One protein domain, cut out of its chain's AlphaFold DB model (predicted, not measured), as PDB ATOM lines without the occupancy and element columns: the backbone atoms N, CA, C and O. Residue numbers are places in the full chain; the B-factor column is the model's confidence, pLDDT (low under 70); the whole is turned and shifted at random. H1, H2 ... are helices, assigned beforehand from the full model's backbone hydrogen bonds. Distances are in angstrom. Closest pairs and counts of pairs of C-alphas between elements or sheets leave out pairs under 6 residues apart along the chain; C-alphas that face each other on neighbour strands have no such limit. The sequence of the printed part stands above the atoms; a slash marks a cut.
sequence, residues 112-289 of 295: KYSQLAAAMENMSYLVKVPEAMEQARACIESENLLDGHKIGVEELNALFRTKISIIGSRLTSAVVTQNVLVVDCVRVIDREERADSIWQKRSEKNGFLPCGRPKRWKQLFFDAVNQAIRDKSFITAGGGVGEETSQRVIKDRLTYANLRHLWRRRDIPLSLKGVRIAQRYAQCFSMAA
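Overview. This is residues 112 to 289 of the 295 residues of an uncharacterized protein of Echinostoma caproni (UniProt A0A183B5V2). Two long helical hairpins, H1 with H2 and H5 with H6, are joined where the last part of H2, residues 161 to 169, packs on H5, and the long helix H4 meets the beginning of H5, residues 217 to 218, at a steep tilt and reaches outward to its free end, residues 202 to 206. The short H3 and the last helix, H7, pack on H6; residues 112 to 121 of H1 stick out. The printed part has 178 residues, seven named helices in order H1 to H7 and no named strand: all helix. It is only just loose, close to compact, with a radius of gyration of the C-alphas of 19.1 A and spans of 62 by 41 by 33 A.

Along the chain. H1, residues 112 to 141, begins at C-alpha (14.304, -16.912, -25.600) and is 43.9 A long. H2 is residues 145 to 169, 35.2 A; H3 171 to 177; H4 179 to 206, 40.6 A; H5 217 to 238, 32.4 A; H6 242 to 262, 30.4 A. H7, residues 276 to 289, ends at C-alpha (31.729, 1.649, -21.922).

Arrangement. H1 touches H2 in a hairpin, a shallow tilt of 21 degrees, closest C-alphas Ala 136 and Gly 148, 4.6 A. H2, with residues 161 to 169 alone, touches H5, closest C-alphas Gly 168 and Val 225, 4.7 A. H4 touches H5 at a steep tilt of 49 degrees, with residues 189 to 193 alone, closest C-alphas Ile 189 and Trp 217, 5.9 A. H3 touches H6, about perpendicular at 86 degrees, closest C-alphas Thr 172 and Asp 252, 5.8 A. H6, with residues 251 to 255 alone, touches H7 in a hairpin, closest C-alphas Thr 255 and Ala 288, 6.4 A. Every O i to N i+4 pair is within hydrogen-bond range in H5, H6 and H7; H1 has 25 of 26, H2 20 of 21, H3 2 of 3, H4 23 of 24.

Size, cuts and confidence. The C-alphas farthest apart, Glu 143 and Gly 240, are 63.0 A apart. The printed part has no cut; the link from H6 to H7 is long. Residues 234 to 246 and 261 to 289 are among those with pLDDT under 70.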
ATOM      1  N   LYS A 112      14.187 -15.531 -26.106       88.50
ATOM      2  CA  LYS A 112      14.304 -16.912 -25.600       88.50
ATOM      3  C   LYS A 112      14.829 -17.853 -26.686       88.50
ATOM      4  O   LYS A 112      15.794 -18.570 -26.441       88.50
ATOM      5  N   TYR A 113      14.270 -17.799 -27.896       88.31
ATOM      6  CA  TYR A 113      14.743 -18.620 -29.017       88.31
ATOM      7  C   TYR A 113      16.184 -18.290 -29.420       88.31
ATOM      8  O   TYR A 113      16.973 -19.199 -29.655       88.31
ATOM      9  N   SER A 114      16.571 -17.011 -29.433       81.19
ATOM     10  CA  SER A 114      17.954 -16.605 -29.718       81.19
ATOM     11  C   SER A 114      18.945 -17.130 -28.670       81.19
ATOM     12  O   SER A 114      20.034 -17.593 -29.016       81.19
ATOM     13  N   GLN A 115      18.563 -17.109 -27.388       83.81
ATOM     14  CA  GLN A 115      19.364 -17.692 -26.309       83.81
ATOM     15  C   GLN A 115      19.474 -19.213 -26.436       83.81
ATOM     16  O   GLN A 115      20.568 -19.753 -26.283       83.81
ATOM     17  N   LEU A 116      18.371 -19.894 -26.753       88.12
ATOM     18  CA  LEU A 116      18.350 -21.344 -26.928       88.12
ATOM     19  C   LEU A 116      19.197 -21.770 -28.135       88.12
ATOM     20  O   LEU A 116      19.995 -22.693 -28.013       88.12
ATOM     21  N   ALA A 117      19.129 -21.041 -29.251       81.06
ATOM     22  CA  ALA A 117      19.995 -21.267 -30.406       81.06
ATOM     23  C   ALA A 117      21.485 -21.116 -30.045       81.06
ATOM     24  O   ALA A 117      22.297 -21.965 -30.404       81.06
ATOM     25  N   ALA A 118      21.845 -20.088 -29.266       79.25
ATOM     26  CA  ALA A 118      23.215 -19.923 -28.779       79.25
ATOM     27  C   ALA A 118      23.643 -21.060 -27.830       79.25
ATOM     28  O   ALA A 118      24.797 -21.486 -27.861       79.25
ATOM     29  N   ALA A 119      22.729 -21.569 -26.998       84.19
ATOM     30  CA  ALA A 119      22.985 -22.711 -26.123       84.19
ATOM     31  C   ALA A 119      23.182 -24.013 -26.917       84.19
ATOM     32  O   ALA A 119      24.123 -24.749 -26.630       84.19
ATOM     33  N   MET A 120      22.366 -24.264 -27.945       82.06
ATOM     34  CA  MET A 120      22.527 -25.403 -28.857       82.06
ATOM     35  C   MET A 120      23.865 -25.346 -29.598       82.06
ATOM     36  O   MET A 120      24.564 -26.352 -29.702       82.06
ATOM     37  N   GLU A 121      24.271 -24.161 -30.057       78.56
ATOM     38  CA  GLU A 121      25.577 -23.969 -30.684       78.56
ATOM     39  C   GLU A 121      26.713 -24.260 -29.690       78.56
ATOM     40  O   GLU A 121      27.635 -25.006 -30.002       78.56
ATOM     41  N   ASN A 122      26.620 -23.735 -28.462       82.56
ATOM     42  CA  ASN A 122      27.582 -24.003 -27.390       82.56
ATOM     43  C   ASN A 122      27.682 -25.494 -27.042       82.56
ATOM     44  O   ASN A 122      28.785 -26.003 -26.860       82.56
ATOM     45  N   MET A 123      26.549 -26.194 -27.012       85.25
ATOM     46  CA  MET A 123      26.492 -27.636 -26.795       85.25
ATOM     47  C   MET A 123      27.188 -28.406 -27.924       85.25
ATOM     48  O   MET A 123      27.906 -29.361 -27.648       85.25
ATOM     49  N   SER A 124      27.073 -27.944 -29.174       84.50
ATOM     50  CA  SER A 124      27.789 -28.554 -30.299       84.50
ATOM     51  C   SER A 124      29.307 -28.522 -30.105       84.50
ATOM     52  O   SER A 124      29.962 -29.515 -30.403       84.50
ATOM     53  N   TYR A 125      29.880 -27.444 -29.556       82.12
ATOM     54  CA  TYR A 125      31.325 -27.398 -29.286       82.12
ATOM     55  C   TYR A 125      31.750 -28.337 -28.152       82.12
ATOM     56  O   TYR A 125      32.845 -28.886 -28.220       82.12
ATOM     57  N   LEU A 126      30.901 -28.542 -27.136       83.62
ATOM     58  CA  LEU A 126      31.188 -29.482 -26.045       83.62
ATOM     59  C   LEU A 126      31.283 -30.931 -26.528       83.62
ATOM     60  O   LEU A 126      31.969 -31.719 -25.891       83.62
ATOM     61  N   VAL A 127      30.625 -31.263 -27.639       85.75
ATOM     62  CA  VAL A 127      30.672 -32.598 -28.248       85.75
ATOM     63  C   VAL A 127      31.768 -32.678 -29.316       85.75
ATOM     64  O   VAL A 127      32.635 -33.545 -29.250       85.75
ATOM     65  N   LYS A 128      31.809 -31.715 -30.247       85.88
ATOM     66  CA  LYS A 128      32.726 -31.737 -31.399       85.88
ATOM     67  C   LYS A 128      34.197 -31.563 -31.034       85.88
ATOM     68  O   LYS A 128      35.058 -32.134 -31.689       85.88
ATOM     69  N   VAL A 129      34.516 -30.747 -30.024       86.38
ATOM     70  CA  VAL A 129      35.920 -30.509 -29.648       86.38
ATOM     71  C   VAL A 129      36.558 -31.780 -29.070       86.38
ATOM     72  O   VAL A 129      37.637 -32.135 -29.540       86.38
ATOM     73  N   PRO A 130      35.938 -32.494 -28.107       88.50
ATOM     74  CA  PRO A 130      36.443 -33.793 -27.667       88.50
ATOM     75  C   PRO A 130      36.541 -34.828 -28.788       88.50
ATOM     76  O   PRO A 130      37.565 -35.493 -28.874       88.50
ATOM     77  N   GLU A 131      35.540 -34.928 -29.669       86.94
ATOM     78  CA  GLU A 131      35.577 -35.855 -30.812       86.94
ATOM     79  C   GLU A 131      36.774 -35.581 -31.731       86.94
ATOM     80  O   GLU A 131      37.538 -36.495 -32.034       86.94
ATOM     81  N   ALA A 132      36.999 -34.320 -32.111       84.88
ATOM     82  CA  ALA A 132      38.144 -33.934 -32.933       84.88
ATOM     83  C   ALA A 132      39.487 -34.210 -32.229       84.88
ATOM     84  O   ALA A 132      40.464 -34.595 -32.873       84.88
ATOM     85  N   MET A 133      39.551 -34.034 -30.904       85.31
ATOM     86  CA  MET A 133      40.747 -34.349 -30.113       85.31
ATOM     87  C   MET A 133      41.010 -35.852 -30.040       85.31
ATOM     88  O   MET A 133      42.164 -36.266 -30.126       85.31
ATOM     89  N   GLU A 134      39.964 -36.661 -29.897       86.38
ATOM     90  CA  GLU A 134      40.075 -38.116 -29.844       86.38
ATOM     91  C   GLU A 134      40.468 -38.691 -31.207       86.38
ATOM     92  O   GLU A 134      41.367 -39.522 -31.292       86.38
ATOM     93  N   GLN A 135      39.900 -38.168 -32.297       83.88
ATOM     94  CA  GLN A 135      40.331 -38.503 -33.658       83.88
ATOM     95  C   GLN A 135      41.803 -38.143 -33.886       83.88
ATOM     96  O   GLN A 135      42.558 -38.943 -34.437       83.88
ATOM     97  N   ALA A 136      42.249 -36.970 -33.414       84.06
ATOM     98  CA  ALA A 136      43.655 -36.593 -33.511       84.06
ATOM     99  C   ALA A 136      44.555 -37.551 -32.713       84.06
ATOM    100  O   ALA A 136      45.622 -37.921 -33.202       84.06
ATOM    101  N   ARG A 137      44.129 -37.981 -31.516       85.00
ATOM    102  CA  ARG A 137      44.849 -38.973 -30.699       85.00
ATOM    103  C   ARG A 137      44.935 -40.329 -31.386       85.00
ATOM    104  O   ARG A 137      46.038 -40.843 -31.512       85.00
ATOM    105  N   ALA A 138      43.828 -40.847 -31.910       86.00
ATOM    106  CA  ALA A 138      43.810 -42.114 -32.637       86.00
ATOM    107  C   ALA A 138      44.746 -42.087 -33.862       86.00
ATOM    108  O   ALA A 138      45.473 -43.046 -34.122       86.00
ATOM    109  N   CYS A 139      44.796 -40.968 -34.596       84.56
ATOM    110  CA  CYS A 139      45.741 -40.785 -35.702       84.56
ATOM    111  C   CYS A 139      47.207 -40.695 -35.240       84.56
ATOM    112  O   CYS A 139      48.098 -41.151 -35.949       84.56
ATOM    113  N   ILE A 140      47.471 -40.120 -34.062       84.25
ATOM    114  CA  ILE A 140      48.814 -40.096 -33.461       84.25
ATOM    115  C   ILE A 140      49.238 -41.508 -33.032       84.25
ATOM    116  O   ILE A 140      50.374 -41.899 -33.287       84.25
ATOM    117  N   GLU A 141      48.337 -42.276 -32.420       87.69
ATOM    118  CA  GLU A 141      48.588 -43.653 -31.964       87.69
ATOM    119  C   GLU A 141      48.803 -44.635 -33.124       87.69
ATOM    120  O   GLU A 141      49.593 -45.565 -33.008       87.69
ATOM    121  N   SER A 142      48.149 -44.399 -34.262       86.25
ATOM    122  CA  SER A 142      48.313 -45.169 -35.506       86.25
ATOM    123  C   SER A 142      49.473 -44.685 -36.393       86.25
ATOM    124  O   SER A 142      49.544 -45.059 -37.561       86.25
ATOM    125  N   GLU A 143      50.363 -43.836 -35.861       82.12
ATOM    126  CA  GLU A 143      51.513 -43.213 -36.548       82.12
ATOM    127  C   GLU A 143      51.165 -42.396 -37.814       82.12
ATOM    128  O   GLU A 143      52.046 -41.898 -38.520       82.12
ATOM    129  N   ASN A 144      49.879 -42.156 -38.082       83.12
ATOM    130  CA  ASN A 144      49.409 -41.379 -39.222       83.12
ATOM    131  C   ASN A 144      49.260 -39.887 -38.868       83.12
ATOM    132  O   ASN A 144      48.172 -39.308 -38.790       83.12
ATOM    133  N   LEU A 145      50.412 -39.248 -38.657       79.19
ATOM    134  CA  LEU A 145      50.526 -37.863 -38.181       79.19
ATOM    135  C   LEU A 145      49.976 -36.823 -39.170       79.19
ATOM    136  O   LEU A 145      49.494 -35.765 -38.758       79.19
ATOM    137  N   LEU A 146      50.055 -37.101 -40.476       79.75
ATOM    138  CA  LEU A 146      49.572 -36.195 -41.523       79.75
ATOM    139  C   LEU A 146      48.046 -36.119 -41.536       79.75
ATOM    140  O   LEU A 146      47.495 -35.019 -41.613       79.75
ATOM    141  N   ASP A 147      47.372 -37.261 -41.421       76.62
ATOM    142  CA  ASP A 147      45.911 -37.304 -41.405       76.62
ATOM    143  C   ASP A 147      45.358 -36.806 -40.068       76.62
ATOM    144  O   ASP A 147      44.396 -36.038 -40.060       76.62
ATOM    145  N   GLY A 148      46.044 -37.082 -38.953       79.00
ATOM    146  CA  GLY A 148      45.719 -36.477 -37.656       79.00
ATOM    147  C   GLY A 148      45.813 -34.947 -37.665       79.00
ATOM    148  O   GLY A 148      44.957 -34.260 -37.100       79.00
ATOM    149  N   HIS A 149      46.811 -34.388 -38.360       79.44
ATOM    150  CA  HIS A 149      46.914 -32.942 -38.551       79.44
ATOM    151  C   HIS A 149      45.787 -32.395 -39.436       79.44
ATOM    152  O   HIS A 149      45.175 -31.388 -39.093       79.44
ATOM    153  N   LYS A 150      45.484 -33.047 -40.561       76.12
ATOM    154  CA  LYS A 150      44.445 -32.574 -41.487       76.12
ATOM    155  C   LYS A 150      43.042 -32.648 -40.895       76.12
ATOM    156  O   LYS A 150      42.268 -31.729 -41.114       76.12
ATOM    157  N   ILE A 151      42.717 -33.717 -40.175       74.31
ATOM    158  CA  ILE A 151      41.360 -33.962 -39.678       74.31
ATOM    159  C   ILE A 151      41.157 -33.210 -38.363       74.31
ATOM    160  O   ILE A 151      40.370 -32.268 -38.300       74.31
ATOM    161  N   GLY A 152      41.942 -33.528 -37.330       78.25
ATOM    162  CA  GLY A 152      41.740 -32.952 -36.001       78.25
ATOM    163  C   GLY A 152      42.069 -31.459 -35.927       78.25
ATOM    164  O   GLY A 152      41.286 -30.665 -35.403       78.25
ATOM    165  N   VAL A 153      43.224 -31.036 -36.458       80.38
ATOM    166  CA  VAL A 153      43.662 -29.634 -36.313       80.38
ATOM    167  C   VAL A 153      42.856 -28.694 -37.206       80.38
ATOM    168  O   VAL A 153      42.556 -27.579 -36.774       80.38
ATOM    169  N   GLU A 154      42.478 -29.108 -38.418       83.06
ATOM    170  CA  GLU A 154      41.691 -28.240 -39.300       83.06
ATOM    171  C   GLU A 154      40.239 -28.100 -38.840       83.06
ATOM    172  O   GLU A 154      39.695 -26.994 -38.871       83.06
ATOM    173  N   GLU A 155      39.639 -29.162 -38.303       83.25
ATOM    174  CA  GLU A 155      38.304 -29.086 -37.712       83.25
ATOM    175  C   GLU A 155      38.282 -28.138 -36.505       83.25
ATOM    176  O   GLU A 155      37.451 -27.227 -36.424       83.25
ATOM    177  N   LEU A 156      39.276 -28.234 -35.618       84.62
ATOM    178  CA  LEU A 156      39.435 -27.284 -34.517       84.62
ATOM    179  C   LEU A 156      39.665 -25.853 -35.022       84.62
ATOM    180  O   LEU A 156      39.080 -24.909 -34.479       84.62
ATOM    181  N   ASN A 157      40.469 -25.666 -36.074       88.06
ATOM    182  CA  ASN A 157      40.674 -24.352 -36.687       88.06
ATOM    183  C   ASN A 157      39.352 -23.755 -37.183       88.06
ATOM    184  O   ASN A 157      39.115 -22.563 -36.973       88.06
ATOM    185  N   ALA A 158      38.489 -24.556 -37.809       87.44
ATOM    186  CA  ALA A 158      37.178 -24.117 -38.274       87.44
ATOM    187  C   ALA A 158      36.283 -23.664 -37.106       87.44
ATOM    188  O   ALA A 158      35.695 -22.580 -37.166       87.44
ATOM    189  N   LEU A 159      36.254 -24.419 -36.001       86.19
ATOM    190  CA  LEU A 159      35.501 -24.043 -34.797       86.19
ATOM    191  C   LEU A 159      36.015 -22.727 -34.188       86.19
ATOM    192  O   LEU A 159      35.216 -21.850 -33.838       86.19
ATOM    193  N   PHE A 160      37.339 -22.537 -34.121       88.31
ATOM    194  CA  PHE A 160      37.936 -21.279 -33.661       88.31
ATOM    195  C   PHE A 160      37.581 -20.102 -34.570       88.31
ATOM    196  O   PHE A 160      37.224 -19.041 -34.059       88.31
ATOM    197  N   ARG A 161      37.615 -20.269 -35.901       89.94
ATOM    198  CA  ARG A 161      37.217 -19.212 -36.850       89.94
ATOM    199  C   ARG A 161      35.780 -18.753 -36.601       89.94
ATOM    200  O   ARG A 161      35.537 -17.548 -36.492       89.94
ATOM    201  N   THR A 162      34.848 -19.693 -36.441       88.62
ATOM    202  CA  THR A 162      33.441 -19.382 -36.149       88.62
ATOM    203  C   THR A 162      33.300 -18.627 -34.830       88.62
ATOM    204  O   THR A 162      32.681 -17.561 -34.790       88.62
ATOM    205  N   LYS A 163      33.943 -19.100 -33.753       87.75
ATOM    206  CA  LYS A 163      33.887 -18.416 -32.452       87.75
ATOM    207  C   LYS A 163      34.517 -17.026 -32.467       87.75
ATOM    208  O   LYS A 163      33.933 -16.100 -31.905       87.75
ATOM    209  N   ILE A 164      35.655 -16.848 -33.134       89.75
ATOM    210  CA  ILE A 164      36.314 -15.544 -33.295       89.75
ATOM    211  C   ILE A 164      35.386 -14.561 -34.020       89.75
ATOM    212  O   ILE A 164      35.241 -13.421 -33.577       89.75
ATOM    213  N   SER A 165      34.706 -15.010 -35.078       90.94
ATOM    214  CA  SER A 165      33.729 -14.198 -35.814       90.94
ATOM    215  C   SER A 165      32.531 -13.786 -34.940       90.94
ATOM    216  O   SER A 165      32.151 -12.614 -34.896       90.94
ATOM    217  N   ILE A 166      31.973 -14.716 -34.154       86.69
ATOM    218  CA  ILE A 166      30.856 -14.428 -33.237       86.69
ATOM    219  C   ILE A 166      31.269 -13.423 -32.154       86.69
ATOM    220  O   ILE A 166      30.536 -12.469 -31.885       86.69
ATOM    221  N   ILE A 167      32.445 -13.598 -31.547       85.56
ATOM    222  CA  ILE A 167      32.953 -12.664 -30.532       85.56
ATOM    223  C   ILE A 167      33.218 -11.287 -31.157       85.56
ATOM    224  O   ILE A 167      32.867 -10.276 -30.550       85.56
ATOM    225  N   GLY A 168      33.763 -11.236 -32.377       85.75
ATOM    226  CA  GLY A 168      33.961  -9.994 -33.126       85.75
ATOM    227  C   GLY A 168      32.647  -9.257 -33.404       85.75
ATOM    228  O   GLY A 168      32.503  -8.087 -33.055       85.75
ATOM    229  N   SER A 169      31.638  -9.945 -33.942       86.50
ATOM    230  CA  SER A 169      30.333  -9.332 -34.254       86.50
ATOM    231  C   SER A 169      29.577  -8.809 -33.020       86.50
ATOM    232  O   SER A 169      28.796  -7.859 -33.110       86.50
ATOM    233  N   ARG A 170      29.826  -9.395 -31.842       82.31
ATOM    234  CA  ARG A 170      29.161  -9.050 -30.571       82.31
ATOM    235  C   ARG A 170      30.070  -8.320 -29.583       82.31
ATOM    236  O   ARG A 170      29.711  -8.212 -28.407       82.31
ATOM    237  N   LEU A 171      31.209  -7.798 -30.042       81.50
ATOM    238  CA  LEU A 171      32.299  -7.317 -29.192       81.50
ATOM    239  C   LEU A 171      31.832  -6.372 -28.080       81.50
ATOM    240  O   LEU A 171      32.106  -6.620 -26.911       81.50
ATOM    241  N   THR A 172      31.074  -5.326 -28.403       73.31
ATOM    242  CA  THR A 172      30.669  -4.304 -27.422       73.31
ATOM    243  C   THR A 172      29.781  -4.852 -26.310       73.31
ATOM    244  O   THR A 172      29.904  -4.434 -25.162       73.31
ATOM    245  N   SER A 173      28.902  -5.809 -26.624       73.50
ATOM    246  CA  SER A 173      28.119  -6.503 -25.600       73.50
ATOM    247  C   SER A 173      28.960  -7.528 -24.842       73.50
ATOM    248  O   SER A 173      28.892  -7.578 -23.618       73.50
ATOM    249  N   ALA A 174      29.788  -8.300 -25.551       75.38
ATOM    250  CA  ALA A 174      30.597  -9.376 -24.982       75.38
ATOM    251  C   ALA A 174      31.668  -8.849 -24.021       75.38
ATOM    252  O   ALA A 174      31.960  -9.477 -23.015       75.38
ATOM    253  N   VAL A 175      32.212  -7.662 -24.273       69.94
ATOM    254  CA  VAL A 175      33.156  -6.989 -23.375       69.94
ATOM    255  C   VAL A 175      32.534  -6.686 -22.010       69.94
ATOM    256  O   VAL A 175      33.239  -6.698 -21.005       69.94
ATOM    257  N   VAL A 176      31.227  -6.423 -21.957       70.75
ATOM    258  CA  VAL A 176      30.517  -6.133 -20.704       70.75
ATOM    259  C   VAL A 176      30.043  -7.421 -20.039       70.75
ATOM    260  O   VAL A 176      30.206  -7.585 -18.835       70.75
ATOM    261  N   THR A 177      29.461  -8.342 -20.808       72.56
ATOM    262  CA  THR A 177      28.805  -9.541 -20.263       72.56
ATOM    263  C   THR A 177      29.733 -10.744 -20.106       72.56
ATOM    264  O   THR A 177      29.459 -11.619 -19.293       72.56
ATOM    265  N   GLN A 178      30.808 -10.819 -20.892       72.06
ATOM    266  CA  GLN A 178      31.691 -11.982 -21.044       72.06
ATOM    267  C   GLN A 178      33.163 -11.553 -21.220       72.06
ATOM    268  O   GLN A 178      33.880 -12.042 -22.095       72.06
ATOM    269  N   ASN A 179      33.627 -10.620 -20.386       70.62
ATOM    270  CA  ASN A 179      34.958 -10.013 -20.498       70.62
ATOM    271  C   ASN A 179      36.122 -11.028 -20.525       70.62
ATOM    272  O   ASN A 179      37.055 -10.851 -21.307       70.62
ATOM    273  N   VAL A 180      36.061 -12.103 -19.732       75.62
ATOM    274  CA  VAL A 180      37.091 -13.157 -19.694       75.62
ATOM    275  C   VAL A 180      37.220 -13.848 -21.053       75.62
ATOM    276  O   VAL A 180      38.326 -13.951 -21.577       75.62
ATOM    277  N   LEU A 181      36.098 -14.222 -21.680       77.88
ATOM    278  CA  LEU A 181      36.093 -14.891 -22.986       77.88
ATOM    279  C   LEU A 181      36.646 -13.995 -24.096       77.88
ATOM    280  O   LEU A 181      37.368 -14.468 -24.973       77.88
ATOM    281  N   VAL A 182      36.345 -12.695 -24.054       76.50
ATOM    282  CA  VAL A 182      36.911 -11.726 -25.003       76.50
ATOM    283  C   VAL A 182      38.426 -11.631 -24.830       76.50
ATOM    284  O   VAL A 182      39.159 -11.682 -25.815       76.50
ATOM    285  N   VAL A 183      38.908 -11.529 -23.588       74.81
ATOM    286  CA  VAL A 183      40.346 -11.456 -23.290       74.81
ATOM    287  C   VAL A 183      41.068 -12.732 -23.724       74.81
ATOM    288  O   VAL A 183      42.146 -12.648 -24.313       74.81
ATOM    289  N   ASP A 184      40.489 -13.904 -23.483       80.50
ATOM    290  CA  ASP A 184      41.091 -15.175 -23.882       80.50
ATOM    291  C   ASP A 184      41.085 -15.362 -25.403       80.50
ATOM    292  O   ASP A 184      42.109 -15.746 -25.967       80.50
ATOM    293  N   CYS A 185      40.006 -14.975 -26.090       84.75
ATOM    294  CA  CYS A 185      39.950 -14.930 -27.553       84.75
ATOM    295  C   CYS A 185      41.065 -14.040 -28.128       84.75
ATOM    296  O   CYS A 185      41.842 -14.474 -28.979       84.75
ATOM    297  N   VAL A 186      41.222 -12.825 -27.592       81.81
ATOM    298  CA  VAL A 186      42.284 -11.890 -27.987       81.81
ATOM    299  C   VAL A 186      43.679 -12.483 -27.754       81.81
ATOM    300  O   VAL A 186      44.548 -12.386 -28.620       81.81
ATOM    301  N   ARG A 187      43.905 -13.152 -26.618       82.38
ATOM    302  CA  ARG A 187      45.185 -13.813 -26.309       82.38
ATOM    303  C   ARG A 187      45.505 -14.951 -27.269       82.38
ATOM    304  O   ARG A 187      46.672 -15.125 -27.619       82.38
ATOM    305  N   VAL A 188      44.504 -15.741 -27.653       85.88
ATOM    306  CA  VAL A 188      44.656 -16.827 -28.631       85.88
ATOM    307  C   VAL A 188      45.027 -16.254 -29.997       85.88
ATOM    308  O   VAL A 188      45.997 -16.717 -30.594       85.88
ATOM    309  N   ILE A 189      44.346 -15.192 -30.438       86.69
ATOM    310  CA  ILE A 189      44.675 -14.474 -31.679       86.69
ATOM    311  C   ILE A 189      46.124 -13.966 -31.642       86.69
ATOM    312  O   ILE A 189      46.902 -14.267 -32.542       86.69
ATOM    313  N   ASP A 190      46.535 -13.274 -30.576       82.00
ATOM    314  CA  ASP A 190      47.898 -12.734 -30.460       82.00
ATOM    315  C   ASP A 190      48.983 -13.819 -30.364       82.00
ATOM    316  O   ASP A 190      50.146 -13.589 -30.712       82.00
ATOM    317  N   ARG A 191      48.655 -15.006 -29.843       83.44
ATOM    318  CA  ARG A 191      49.558 -16.168 -29.880       83.44
ATOM    319  C   ARG A 191      49.690 -16.711 -31.298       83.44
ATOM    320  O   ARG A 191      50.809 -16.998 -31.717       83.44
ATOM    321  N   GLU A 192      48.585 -16.812 -32.027       88.38
ATOM    322  CA  GLU A 192      48.587 -17.371 -33.374       88.38
ATOM    323  C   GLU A 192      49.289 -16.458 -34.386       88.38
ATOM    324  O   GLU A 192      50.084 -16.937 -35.189       88.38
ATOM    325  N   GLU A 193      49.119 -15.139 -34.279       84.44
ATOM    326  CA  GLU A 193      49.831 -14.156 -35.114       84.44
ATOM    327  C   GLU A 193      51.353 -14.174 -34.866       84.44
ATOM    328  O   GLU A 193      52.162 -13.973 -35.780       84.44
ATOM    329  N   ARG A 194      51.780 -14.463 -33.626       83.56
ATOM    330  CA  ARG A 194      53.201 -14.693 -33.312       83.56
ATOM    331  C   ARG A 194      53.714 -15.982 -33.941       83.56
ATOM    332  O   ARG A 194      54.827 -15.982 -34.463       83.56
ATOM    333  N   ALA A 195      52.925 -17.053 -33.911       84.19
ATOM    334  CA  ALA A 195      53.274 -18.301 -34.583       84.19
ATOM    335  C   ALA A 195      53.374 -18.111 -36.106       84.19
ATOM    336  O   ALA A 195      54.362 -18.544 -36.697       84.19
ATOM    337  N   ASP A 196      52.435 -17.383 -36.722       87.19
ATOM    338  CA  ASP A 196      52.484 -17.006 -38.142       87.19
ATOM    339  C   ASP A 196      53.766 -16.223 -38.465       87.19
ATOM    340  O   ASP A 196      54.470 -16.556 -39.416       87.19
ATOM    341  N   SER A 197      54.142 -15.258 -37.619       85.19
ATOM    342  CA  SER A 197      55.377 -14.477 -37.789       85.19
ATOM    343  C   SER A 197      56.648 -15.334 -37.703       85.19
ATOM    344  O   SER A 197      57.617 -15.089 -38.422       85.19
ATOM    345  N   ILE A 198      56.680 -16.332 -36.813       85.69
ATOM    346  CA  ILE A 198      57.816 -17.258 -36.683       85.69
ATOM    347  C   ILE A 198      57.917 -18.148 -37.923       85.69
ATOM    348  O   ILE A 198      59.011 -18.325 -38.456       85.69
ATOM    349  N   TRP A 199      56.791 -18.693 -38.389       86.38
ATOM    350  CA  TRP A 199      56.749 -19.520 -39.593       86.38
ATOM    351  C   TRP A 199      57.132 -18.740 -40.844       86.38
ATOM    352  O   TRP A 199      57.895 -19.255 -41.654       86.38
ATOM    353  N   GLN A 200      56.703 -17.484 -40.958       86.56
ATOM    354  CA  GLN A 200      57.079 -16.610 -42.066       86.56
ATOM    355  C   GLN A 200      58.598 -16.377 -42.112       86.56
ATOM    356  O   GLN A 200      59.225 -16.647 -43.130       86.56
ATOM    357  N   LYS A 201      59.224 -16.039 -40.975       87.81
ATOM    358  CA  LYS A 201      60.692 -15.900 -40.869       87.81
ATOM    359  C   LYS A 201      61.464 -17.192 -41.161       87.81
ATOM    360  O   LYS A 201      62.615 -17.149 -41.585       87.81
ATOM    361  N   ARG A 202      60.876 -18.357 -40.864       87.44
ATOM    362  CA  ARG A 202      61.475 -19.667 -41.183       87.44
ATOM    363  C   ARG A 202      61.334 -19.999 -42.665       87.44
ATOM    364  O   ARG A 202      62.279 -20.517 -43.251       87.44
ATOM    365  N   SER A 203      60.191 -19.669 -43.258       87.50
ATOM    366  CA  SER A 203      59.927 -19.822 -44.689       87.50
ATOM    367  C   SER A 203      60.879 -18.966 -45.525       87.50
ATOM    368  O   SER A 203      61.417 -19.460 -46.507       87.50
ATOM    369  N   GLU A 204      61.206 -17.751 -45.074       87.94
ATOM    370  CA  GLU A 204      62.217 -16.893 -45.718       87.94
ATOM    371  C   GLU A 204      63.597 -17.563 -45.840       87.94
ATOM    372  O   GLU A 204      64.338 -17.269 -46.772       87.94
ATOM    373  N   LYS A 205      63.949 -18.473 -44.919       84.56
ATOM    374  CA  LYS A 205      65.241 -19.181 -44.923       84.56
ATOM    375  C   LYS A 205      65.191 -20.540 -45.618       84.56
ATOM    376  O   LYS A 205      66.118 -20.886 -46.337       84.56
ATOM    377  N   ASN A 206      64.131 -21.313 -45.381       83.81
ATOM    378  CA  ASN A 206      64.061 -22.725 -45.770       83.81
ATOM    379  C   ASN A 206      62.992 -23.009 -46.843       83.81
ATOM    380  O   ASN A 206      62.760 -24.168 -47.173       83.81
ATOM    381  N   GLY A 207      62.268 -21.996 -47.329       84.56
ATOM    382  CA  GLY A 207      61.192 -22.120 -48.326       84.56
ATOM    383  C   GLY A 207      59.914 -22.820 -47.840       84.56
ATOM    384  O   GLY A 207      58.888 -22.764 -48.508       84.56
ATOM    385  N   PHE A 208      59.937 -23.455 -46.668       83.56
ATOM    386  CA  PHE A 208      58.822 -24.246 -46.150       83.56
ATOM    387  C   PHE A 208      57.822 -23.415 -45.334       83.56
ATOM    388  O   PHE A 208      58.209 -22.694 -44.410       83.56
ATOM    389  N   LEU A 209      56.527 -23.585 -45.621       81.94
ATOM    390  CA  LEU A 209      55.413 -23.042 -44.844       81.94
ATOM    391  C   LEU A 209      54.342 -24.136 -44.639       81.94
ATOM    392  O   LEU A 209      53.907 -24.729 -45.627       81.94
ATOM    393  N   PRO A 210      53.899 -24.417 -43.397       80.88
ATOM    394  CA  PRO A 210      52.829 -25.386 -43.154       80.88
ATOM    395  C   PRO A 210      51.522 -25.005 -43.865       80.88
ATOM    396  O   PRO A 210      51.195 -23.820 -43.983       80.88
ATOM    397  N   CYS A 211      50.742 -26.000 -44.294       75.50
ATOM    398  CA  CYS A 211      49.435 -25.763 -44.908       75.50
ATOM    399  C   CYS A 211      48.494 -24.998 -43.954       75.50
ATOM    400  O   CYS A 211      48.548 -25.144 -42.733       75.50
ATOM    401  N   GLY A 212      47.669 -24.106 -44.511       76.19
ATOM    402  CA  GLY A 212      46.743 -23.267 -43.736       76.19
ATOM    403  C   GLY A 212      47.375 -22.068 -43.009       76.19
ATOM    404  O   GLY A 212      46.647 -21.304 -42.372       76.19
ATOM    405  N   ARG A 213      48.698 -21.858 -43.105       82.94
ATOM    406  CA  ARG A 213      49.398 -20.668 -42.584       82.94
ATOM    407  C   ARG A 213      49.629 -19.630 -43.700       82.94
ATOM    408  O   ARG A 213      49.911 -20.022 -44.828       82.94
ATOM    409  N   PRO A 214      49.582 -18.313 -43.406       86.62
ATOM    410  CA  PRO A 214      49.158 -17.702 -42.143       86.62
ATOM    411  C   PRO A 214      47.634 -17.780 -41.950       86.62
ATOM    412  O   PRO A 214      46.875 -17.652 -42.912       86.62
ATOM    413  N   LYS A 215      47.166 -17.941 -40.706       85.25
ATOM    414  CA  LYS A 215      45.730 -18.121 -40.421       85.25
ATOM    415  C   LYS A 215      44.927 -16.821 -40.423       85.25
ATOM    416  O   LYS A 215      43.709 -16.869 -40.635       85.25
ATOM    417  N   ARG A 216      45.598 -15.682 -40.195       88.75
ATOM    418  CA  ARG A 216      45.040 -14.312 -40.234       88.75
ATOM    419  C   ARG A 216      43.818 -14.111 -39.331       88.75
ATOM    420  O   ARG A 216      42.875 -13.395 -39.676       88.75
ATOM    421  N   TRP A 217      43.810 -14.740 -38.159       91.06
ATOM    422  CA  TRP A 217      42.690 -14.650 -37.218       91.06
ATOM    423  C   TRP A 217      42.450 -13.226 -36.711       91.06
ATOM    424  O   TRP A 217      41.306 -12.856 -36.445       91.06
ATOM    425  N   LYS A 218      43.496 -12.393 -36.652       87.06
ATOM    426  CA  LYS A 218      43.361 -10.972 -36.317       87.06
ATOM    427  C   LYS A 218      42.543 -10.204 -37.352       87.06
ATOM    428  O   LYS A 218      41.720  -9.365 -36.986       87.06
ATOM    429  N   GLN A 219      42.768 -10.489 -38.635       89.44
ATOM    430  CA  GLN A 219      42.016  -9.877 -39.727       89.44
ATOM    431  C   GLN A 219      40.557 -10.336 -39.687       89.44
ATOM    432  O   GLN A 219      39.666  -9.496 -39.635       89.44
ATOM    433  N   LEU A 220      40.328 -11.651 -39.576       91.31
ATOM    434  CA  LEU A 220      38.993 -12.242 -39.445       91.31
ATOM    435  C   LEU A 220      38.177 -11.579 -38.323       91.31
ATOM    436  O   LEU A 220      37.021 -11.207 -38.516       91.31
ATOM    437  N   PHE A 221      38.790 -11.410 -37.150       89.12
ATOM    438  CA  PHE A 221      38.149 -10.779 -36.004       89.12
ATOM    439  C   PHE A 221      37.720  -9.338 -36.309       89.12
ATOM    440  O   PHE A 221      36.581  -8.956 -36.045       89.12
ATOM    441  N   PHE A 222      38.614  -8.526 -36.876       86.50
ATOM    442  CA  PHE A 222      38.294  -7.133 -37.180       86.50
ATOM    443  C   PHE A 222      37.306  -6.967 -38.321       86.50
ATOM    444  O   PHE A 222      36.507  -6.032 -38.278       86.50
ATOM    445  N   ASP A 223      37.339  -7.848 -39.313       90.25
ATOM    446  CA  ASP A 223      36.370  -7.845 -40.401       90.25
ATOM    447  C   ASP A 223      34.966  -8.132 -39.859       90.25
ATOM    448  O   ASP A 223      34.028  -7.408 -40.197       90.25
ATOM    449  N   ALA A 224      34.835  -9.081 -38.923       89.38
ATOM    450  CA  ALA A 224      33.577  -9.358 -38.231       89.38
ATOM    451  C   ALA A 224      33.081  -8.164 -37.389       89.38
ATOM    452  O   ALA A 224      31.892  -7.840 -37.423       89.38
ATOM    453  N   VAL A 225      33.975  -7.468 -36.672       86.94
ATOM    454  CA  VAL A 225      33.606  -6.247 -35.927       86.94
ATOM    455  C   VAL A 225      33.149  -5.139 -36.883       86.94
ATOM    456  O   VAL A 225      32.118  -4.508 -36.662       86.94
ATOM    457  N   ASN A 226      33.896  -4.907 -37.965       87.12
ATOM    458  CA  ASN A 226      33.578  -3.882 -38.957       87.12
ATOM    459  C   ASN A 226      32.245  -4.158 -39.655       87.12
ATOM    460  O   ASN A 226      31.466  -3.227 -39.865       87.12
ATOM    461  N   GLN A 227      31.969  -5.420 -39.989       88.94
ATOM    462  CA  GLN A 227      30.692  -5.816 -40.569       88.94
ATOM    463  C   GLN A 227      29.539  -5.521 -39.607       88.94
ATOM    464  O   GLN A 227      28.589  -4.848 -39.993       88.94
ATOM    465  N   ALA A 228      29.671  -5.891 -38.332       85.88
ATOM    466  CA  ALA A 228      28.638  -5.621 -37.336       85.88
ATOM    467  C   ALA A 228      28.376  -4.118 -37.116       85.88
ATOM    468  O   ALA A 228      27.232  -3.718 -36.899       85.88
ATOM    469  N   ILE A 229      29.412  -3.272 -37.179       83.38
ATOM    470  CA  ILE A 229      29.254  -1.809 -37.107       83.38
ATOM    471  C   ILE A 229      28.518  -1.280 -38.344       83.38
ATOM    472  O   ILE A 229      27.635  -0.430 -38.208       83.38
ATOM    473  N   ARG A 230      28.862  -1.781 -39.540       84.44
ATOM    474  CA  ARG A 230      28.190  -1.405 -40.792       84.44
ATOM    475  C   ARG A 230      26.712  -1.769 -40.752       84.44
ATOM    476  O   ARG A 230      25.883  -0.882 -40.943       84.44
ATOM    477  N   ASP A 231      26.389  -3.014 -40.417       83.81
ATOM    478  CA  ASP A 231      25.011  -3.513 -40.379       83.81
ATOM    479  C   ASP A 231      24.132  -2.674 -39.437       83.81
ATOM    480  O   ASP A 231      23.018  -2.291 -39.786       83.81
ATOM    481  N   LYS A 232      24.664  -2.284 -38.270       77.88
ATOM    482  CA  LYS A 232      23.961  -1.389 -37.334       77.88
ATOM    483  C   LYS A 232      23.786   0.026 -37.882       77.88
ATOM    484  O   LYS A 232      22.733   0.621 -37.679       77.88
ATOM    485  N   SER A 233      24.788   0.566 -38.579       74.62
ATOM    486  CA  SER A 233      24.700   1.912 -39.161       74.62
ATOM    487  C   SER A 233      23.675   2.024 -40.293       74.62
ATOM    488  O   SER A 233      23.026   3.061 -40.410       74.62
ATOM    489  N   PHE A 234      23.463   0.956 -41.071       68.88
ATOM    490  CA  PHE A 234      22.405   0.910 -42.087       68.88
ATOM    491  C   PHE A 234      21.005   0.973 -41.466       68.88
ATOM    492  O   PHE A 234      20.138   1.673 -41.982       68.88
ATOM    493  N   ILE A 235      20.794   0.304 -40.327       63.81
ATOM    494  CA  ILE A 235      19.508   0.331 -39.612       63.81
ATOM    495  C   ILE A 235      19.182   1.752 -39.122       63.81
ATOM    496  O   ILE A 235      18.041   2.192 -39.245       63.81
ATOM    497  N   THR A 236      20.173   2.499 -38.625       59.41
ATOM    498  CA  THR A 236      19.992   3.886 -38.154       59.41
ATOM    499  C   THR A 236      19.611   4.860 -39.277       59.41
ATOM    500  O   THR A 236      18.880   5.813 -39.027       59.41
ATOM    501  N   ALA A 237      20.057   4.628 -40.516       57.69
ATOM    502  CA  ALA A 237      19.725   5.486 -41.657       57.69
ATOM    503  C   ALA A 237      18.306   5.247 -42.221       57.69
ATOM    504  O   ALA A 237      17.773   6.115 -42.905       57.69
ATOM    505  N   GLY A 238      17.702   4.081 -41.952       52.72
ATOM    506  CA  GLY A 238      16.434   3.650 -42.556       52.72
ATOM    507  C   GLY A 238      15.179   3.772 -41.679       52.72
ATOM    508  O   GLY A 238      14.086   3.516 -42.174       52.72
ATOM    509  N   GLY A 239      15.285   4.139 -40.396       50.69
ATOM    510  CA  GLY A 239      14.125   4.205 -39.499       50.69
ATOM    511  C   GLY A 239      14.354   5.064 -38.258       50.69
ATOM    512  O   GLY A 239      15.424   5.026 -37.658       50.69
ATOM    513  N   GLY A 240      13.327   5.827 -37.864       48.62
ATOM    514  CA  GLY A 240      13.320   6.871 -36.824       48.62
ATOM    515  C   GLY A 240      13.568   6.440 -35.368       48.62
ATOM    516  O   GLY A 240      12.993   7.022 -34.457       48.62
ATOM    517  N   VAL A 241      14.436   5.456 -35.118       52.81
ATOM    518  CA  VAL A 241      14.982   5.129 -33.787       52.81
ATOM    519  C   VAL A 241      16.392   5.728 -33.695       52.81
ATOM    520  O   VAL A 241      17.390   5.019 -33.558       52.81
ATOM    521  N   GLY A 242      16.492   7.043 -33.891       56.75
ATOM    522  CA  GLY A 242      17.753   7.713 -34.222       56.75
ATOM    523  C   GLY A 242      18.763   7.783 -33.077       56.75
ATOM    524  O   GLY A 242      19.951   7.586 -33.304       56.75
ATOM    525  N   GLU A 243      18.329   8.019 -31.840       60.62
ATOM    526  CA  GLU A 243      19.257   8.459 -30.790       60.62
ATOM    527  C   GLU A 243      19.933   7.298 -30.040       60.62
ATOM    528  O   GLU A 243      21.161   7.231 -29.967       60.62
ATOM    529  N   GLU A 244      19.164   6.308 -29.572       63.53
ATOM    530  CA  GLU A 244      19.722   5.152 -28.851       63.53
ATOM    531  C   GLU A 244      20.580   4.258 -29.768       63.53
ATOM    532  O   GLU A 244      21.621   3.733 -29.359       63.53
ATOM    533  N   THR A 245      20.179   4.096 -31.035       64.62
ATOM    534  CA  THR A 245      20.961   3.315 -32.006       64.62
ATOM    535  C   THR A 245      22.250   4.039 -32.390       64.62
ATOM    536  O   THR A 245      23.306   3.404 -32.416       64.62
ATOM    537  N   SER A 246      22.209   5.365 -32.564       67.12
ATOM    538  CA  SER A 246      23.404   6.178 -32.821       67.12
ATOM    539  C   SER A 246      24.403   6.110 -31.672       67.12
ATOM    540  O   SER A 246      25.587   5.868 -31.908       67.12
ATOM    541  N   GLN A 247      23.947   6.226 -30.420       70.69
ATOM    542  CA  GLN A 247      24.820   6.095 -29.248       70.69
ATOM    543  C   GLN A 247      25.495   4.717 -29.180       70.69
ATOM    544  O   GLN A 247      26.687   4.617 -28.879       70.69
ATOM    545  N   ARG A 248      24.770   3.642 -29.520       67.94
ATOM    546  CA  ARG A 248      25.340   2.285 -29.595       67.94
ATOM    547  C   ARG A 248      26.380   2.158 -30.710       67.94
ATOM    548  O   ARG A 248      27.435   1.577 -30.472       67.94
ATOM    549  N   VAL A 249      26.130   2.726 -31.893       73.50
ATOM    550  CA  VAL A 249      27.093   2.718 -33.010       73.50
ATOM    551  C   VAL A 249      28.353   3.519 -32.666       73.50
ATOM    552  O   VAL A 249      29.461   3.069 -32.959       73.50
ATOM    553  N   ILE A 250      28.214   4.677 -32.012       73.88
ATOM    554  CA  ILE A 250      29.352   5.480 -31.535       73.88
ATOM    555  C   ILE A 250      30.181   4.675 -30.535       73.88
ATOM    556  O   ILE A 250      31.400   4.572 -30.686       73.88
ATOM    557  N   LYS A 251      29.519   4.042 -29.559       72.62
ATOM    558  CA  LYS A 251      30.177   3.171 -28.583       72.62
ATOM    559  C   LYS A 251      30.948   2.050 -29.278       72.62
ATOM    560  O   LYS A 251      32.134   1.912 -29.012       72.62
ATOM    561  N   ASP A 252      30.327   1.330 -30.217       69.94
ATOM    562  CA  ASP A 252      30.971   0.252 -30.981       69.94
ATOM    563  C   ASP A 252      32.229   0.724 -31.732       69.94
ATOM    564  O   ASP A 252      33.265   0.050 -31.709       69.94
ATOM    565  N   ARG A 253      32.159   1.900 -32.372       74.06
ATOM    566  CA  ARG A 253      33.291   2.507 -33.090       74.06
ATOM    567  C   ARG A 253      34.445   2.851 -32.149       74.06
ATOM    568  O   ARG A 253      35.599   2.600 -32.499       74.06
ATOM    569  N   LEU A 254      34.151   3.374 -30.958       73.62
ATOM    570  CA  LEU A 254      35.158   3.671 -29.938       73.62
ATOM    571  C   LEU A 254      35.812   2.393 -29.398       73.62
ATOM    572  O   LEU A 254      37.042   2.322 -29.336       73.62
ATOM    573  N   THR A 255      35.034   1.351 -29.076       67.88
ATOM    574  CA  THR A 255      35.591   0.060 -28.631       67.88
ATOM    575  C   THR A 255      36.511  -0.548 -29.686       67.88
ATOM    576  O   THR A 255      37.601  -1.019 -29.351       67.88
ATOM    577  N   TYR A 256      36.112  -0.499 -30.960       73.38
ATOM    578  CA  TYR A 256      36.939  -0.960 -32.077       73.38
ATOM    579  C   TYR A 256      38.239  -0.156 -32.205       73.38
ATOM    580  O   TYR A 256      39.320  -0.742 -32.289       73.38
ATOM    581  N   ALA A 257      38.156   1.179 -32.196       69.81
ATOM    582  CA  ALA A 257      39.320   2.053 -32.320       69.81
ATOM    583  C   ALA A 257      40.334   1.811 -31.190       69.81
ATOM    584  O   ALA A 257      41.536   1.695 -31.452       69.81
ATOM    585  N   ASN A 258      39.841   1.641 -29.962       72.00
ATOM    586  CA  ASN A 258      40.655   1.335 -28.789       72.00
ATOM    587  C   ASN A 258      41.326  -0.037 -28.901       72.00
ATOM    588  O   ASN A 258      42.543  -0.130 -28.733       72.00
ATOM    589  N   LEU A 259      40.586  -1.092 -29.264       70.81
ATOM    590  CA  LEU A 259      41.173  -2.422 -29.469       70.81
ATOM    591  C   LEU A 259      42.239  -2.396 -30.575       70.81
ATOM    592  O   LEU A 259      43.338  -2.923 -30.410       70.81
ATOM    593  N   ARG A 260      41.947  -1.724 -31.693       71.31
ATOM    594  CA  ARG A 260      42.879  -1.563 -32.814       71.31
ATOM    595  C   ARG A 260      44.121  -0.773 -32.430       71.31
ATOM    596  O   ARG A 260      45.204  -1.056 -32.944       71.31
ATOM    597  N   HIS A 261      44.000   0.217 -31.552       69.56
ATOM    598  CA  HIS A 261      45.159   0.915 -31.014       69.56
ATOM    599  C   HIS A 261      45.992  -0.003 -30.111       69.56
ATOM    600  O   HIS A 261      47.212  -0.077 -30.297       69.56
ATOM    601  N   LEU A 262      45.359  -0.724 -29.185       66.50
ATOM    602  CA  LEU A 262      46.038  -1.637 -28.264       66.50
ATOM    603  C   LEU A 262      46.807  -2.730 -29.022       66.50
ATOM    604  O   LEU A 262      47.992  -2.920 -28.775       66.50
ATOM    605  N   TRP A 263      46.204  -3.332 -30.048       69.94
ATOM    606  CA  TRP A 263      46.861  -4.310 -30.924       69.94
ATOM    607  C   TRP A 263      47.936  -3.750 -31.869       69.94
ATOM    608  O   TRP A 263      48.640  -4.536 -32.513       69.94
ATOM    609  N   ARG A 264      48.056  -2.422 -32.012       67.25
ATOM    610  CA  ARG A 264      49.165  -1.771 -32.739       67.25
ATOM    611  C   ARG A 264      50.376  -1.526 -31.843       67.25
ATOM    612  O   ARG A 264      51.500  -1.578 -32.334       67.25
ATOM    613  N   ARG A 265      50.169  -1.291 -30.545       62.53
ATOM    614  CA  ARG A 265      51.253  -1.166 -29.561       62.53
ATOM    615  C   ARG A 265      51.782  -2.572 -29.257       62.53
ATOM    616  O   ARG A 265      51.318  -3.227 -28.332       62.53
ATOM    617  N   ARG A 266      52.734  -3.046 -30.070       53.41
ATOM    618  CA  ARG A 266      53.376  -4.377 -29.974       53.41
ATOM    619  C   ARG A 266      54.052  -4.673 -28.615       53.41
ATOM    620  O   ARG A 266      54.442  -5.813 -28.391       53.41
ATOM    621  N   ASP A 267      54.132  -3.695 -27.711       46.06
ATOM    622  CA  ASP A 267      54.879  -3.745 -26.444       46.06
ATOM    623  C   ASP A 267      54.056  -4.125 -25.204       46.06
ATOM    624  O   ASP A 267      54.492  -3.888 -24.079       46.06
ATOM    625  N   ILE A 268      52.867  -4.716 -25.353       50.78
ATOM    626  CA  ILE A 268      52.190  -5.346 -24.211       50.78
ATOM    627  C   ILE A 268      52.461  -6.852 -24.279       50.78
ATOM    628  O   ILE A 268      51.672  -7.587 -24.880       50.78
ATOM    629  N   PRO A 269      53.563  -7.354 -23.686       45.41
ATOM    630  CA  PRO A 269      53.772  -8.784 -23.578       45.41
ATOM    631  C   PRO A 269      52.622  -9.383 -22.767       45.41
ATOM    632  O   PRO A 269      52.459  -9.114 -21.575       45.41
ATOM    633  N   LEU A 270      51.825 -10.233 -23.416       45.78
ATOM    634  CA  LEU A 270      50.842 -11.112 -22.781       45.78
ATOM    635  C   LEU A 270      51.579 -12.238 -22.041       45.78
ATOM    636  O   LEU A 270      51.481 -13.417 -22.384       45.78
ATOM    637  N   SER A 271      52.383 -11.854 -21.051       42.62
ATOM    638  CA  SER A 271      52.961 -12.768 -20.078       42.62
ATOM    639  C   SER A 271      51.825 -13.434 -19.304       42.62
ATOM    640  O   SER A 271      50.859 -12.780 -18.908       42.62
ATOM    641  N   LEU A 272      51.952 -14.743 -19.083       43.44
ATOM    642  CA  LEU A 272      50.996 -15.631 -18.409       43.44
ATOM    643  C   LEU A 272      50.624 -15.213 -16.968       43.44
ATOM    644  O   LEU A 272      49.816 -15.885 -16.337       43.44
ATOM    645  N   LYS A 273      51.129 -14.087 -16.438       41.31
ATOM    646  CA  LYS A 273      50.746 -13.531 -15.125       41.31
ATOM    647  C   LYS A 273      49.398 -12.774 -15.165       41.31
ATOM    648  O   LYS A 273      49.282 -11.614 -14.771       41.31
ATOM    649  N   GLY A 274      48.370 -13.494 -15.617       48.53
ATOM    650  CA  GLY A 274      47.058 -13.628 -14.967       48.53
ATOM    651  C   GLY A 274      46.095 -12.443 -14.958       48.53
ATOM    652  O   GLY A 274      45.152 -12.418 -15.742       48.53
ATOM    653  N   VAL A 275      46.260 -11.497 -14.031       43.16
ATOM    654  CA  VAL A 275      45.111 -10.727 -13.500       43.16
ATOM    655  C   VAL A 275      45.194  -9.225 -13.791       43.16
ATOM    656  O   VAL A 275      44.199  -8.614 -14.170       43.16
ATOM    657  N   ARG A 276      46.390  -8.622 -13.734       39.91
ATOM    658  CA  ARG A 276      46.561  -7.161 -13.889       39.91
ATOM    659  C   ARG A 276      46.369  -6.656 -15.320       39.91
ATOM    660  O   ARG A 276      45.921  -5.535 -15.522       39.91
ATOM    661  N   ILE A 277      46.673  -7.480 -16.325       44.84
ATOM    662  CA  ILE A 277      46.506  -7.124 -17.746       44.84
ATOM    663  C   ILE A 277      45.050  -7.316 -18.180       44.84
ATOM    664  O   ILE A 277      44.520  -6.475 -18.897       44.84
ATOM    665  N   ALA A 278      44.384  -8.369 -17.690       44.56
ATOM    666  CA  ALA A 278      42.942  -8.531 -17.850       44.56
ATOM    667  C   ALA A 278      42.191  -7.380 -17.167       44.56
ATOM    668  O   ALA A 278      41.285  -6.832 -17.774       44.56
ATOM    669  N   GLN A 279      42.635  -6.933 -15.984       45.81
ATOM    670  CA  GLN A 279      42.142  -5.708 -15.343       45.81
ATOM    671  C   GLN A 279      42.437  -4.453 -16.161       45.81
ATOM    672  O   GLN A 279      41.551  -3.625 -16.261       45.81
ATOM    673  N   ARG A 280      43.615  -4.301 -16.781       50.50
ATOM    674  CA  ARG A 280      43.941  -3.122 -17.607       50.50
ATOM    675  C   ARG A 280      43.115  -3.061 -18.887       50.50
ATOM    676  O   ARG A 280      42.579  -2.011 -19.207       50.50
ATOM    677  N   TYR A 281      42.964  -4.182 -19.591       49.47
ATOM    678  CA  TYR A 281      42.068  -4.258 -20.742       49.47
ATOM    679  C   TYR A 281      40.615  -4.085 -20.296       49.47
ATOM    680  O   TYR A 281      39.940  -3.237 -20.857       49.47
ATOM    681  N   ALA A 282      40.148  -4.780 -19.254       51.53
ATOM    682  CA  ALA A 282      38.798  -4.615 -18.708       51.53
ATOM    683  C   ALA A 282      38.535  -3.200 -18.162       51.53
ATOM    684  O   ALA A 282      37.410  -2.740 -18.271       51.53
ATOM    685  N   GLN A 283      39.539  -2.495 -17.630       52.25
ATOM    686  CA  GLN A 283      39.470  -1.087 -17.218       52.25
ATOM    687  C   GLN A 283      39.418  -0.165 -18.432       52.25
ATOM    688  O   GLN A 283      38.546   0.686 -18.491       52.25
ATOM    689  N   CYS A 284      40.271  -0.349 -19.442       51.06
ATOM    690  CA  CYS A 284      40.187   0.423 -20.684       51.06
ATOM    691  C   CYS A 284      38.852   0.184 -21.409       51.06
ATOM    692  O   CYS A 284      38.268   1.110 -21.966       51.06
ATOM    693  N   PHE A 285      38.339  -1.043 -21.362       49.38
ATOM    694  CA  PHE A 285      37.047  -1.426 -21.914       49.38
ATOM    695  C   PHE A 285      35.858  -0.932 -21.079       49.38
ATOM    696  O   PHE A 285      34.848  -0.538 -21.655       49.38
ATOM    697  N   SER A 286      35.958  -0.922 -19.745       48.38
ATOM    698  CA  SER A 286      34.917  -0.391 -18.856       48.38
ATOM    699  C   SER A 286      34.878   1.136 -18.878       48.38
ATOM    700  O   SER A 286      33.790   1.703 -18.874       48.38
ATOM    701  N   MET A 287      36.033   1.798 -19.002       47.88
ATOM    702  CA  MET A 287      36.145   3.238 -19.258       47.88
ATOM    703  C   MET A 287      35.561   3.603 -20.626       47.88
ATOM    704  O   MET A 287      34.804   4.558 -20.717       47.88
ATOM    705  N   ALA A 288      35.809   2.802 -21.669       42.91
ATOM    706  CA  ALA A 288      35.193   2.995 -22.987       42.91
ATOM    707  C   ALA A 288      33.674   2.716 -23.012       42.91
ATOM    708  O   ALA A 288      32.988   3.113 -23.952       42.91
ATOM    709  N   ALA A 289      33.139   2.011 -22.008       41.91
ATOM    710  CA  ALA A 289      31.729   1.649 -21.922       41.91
ATOM    711  C   ALA A 289      30.873   2.598 -21.065       41.91
ATOM    712  O   ALA A 289      29.644   2.464 -21.127       41.91
TER     713      ALA A 289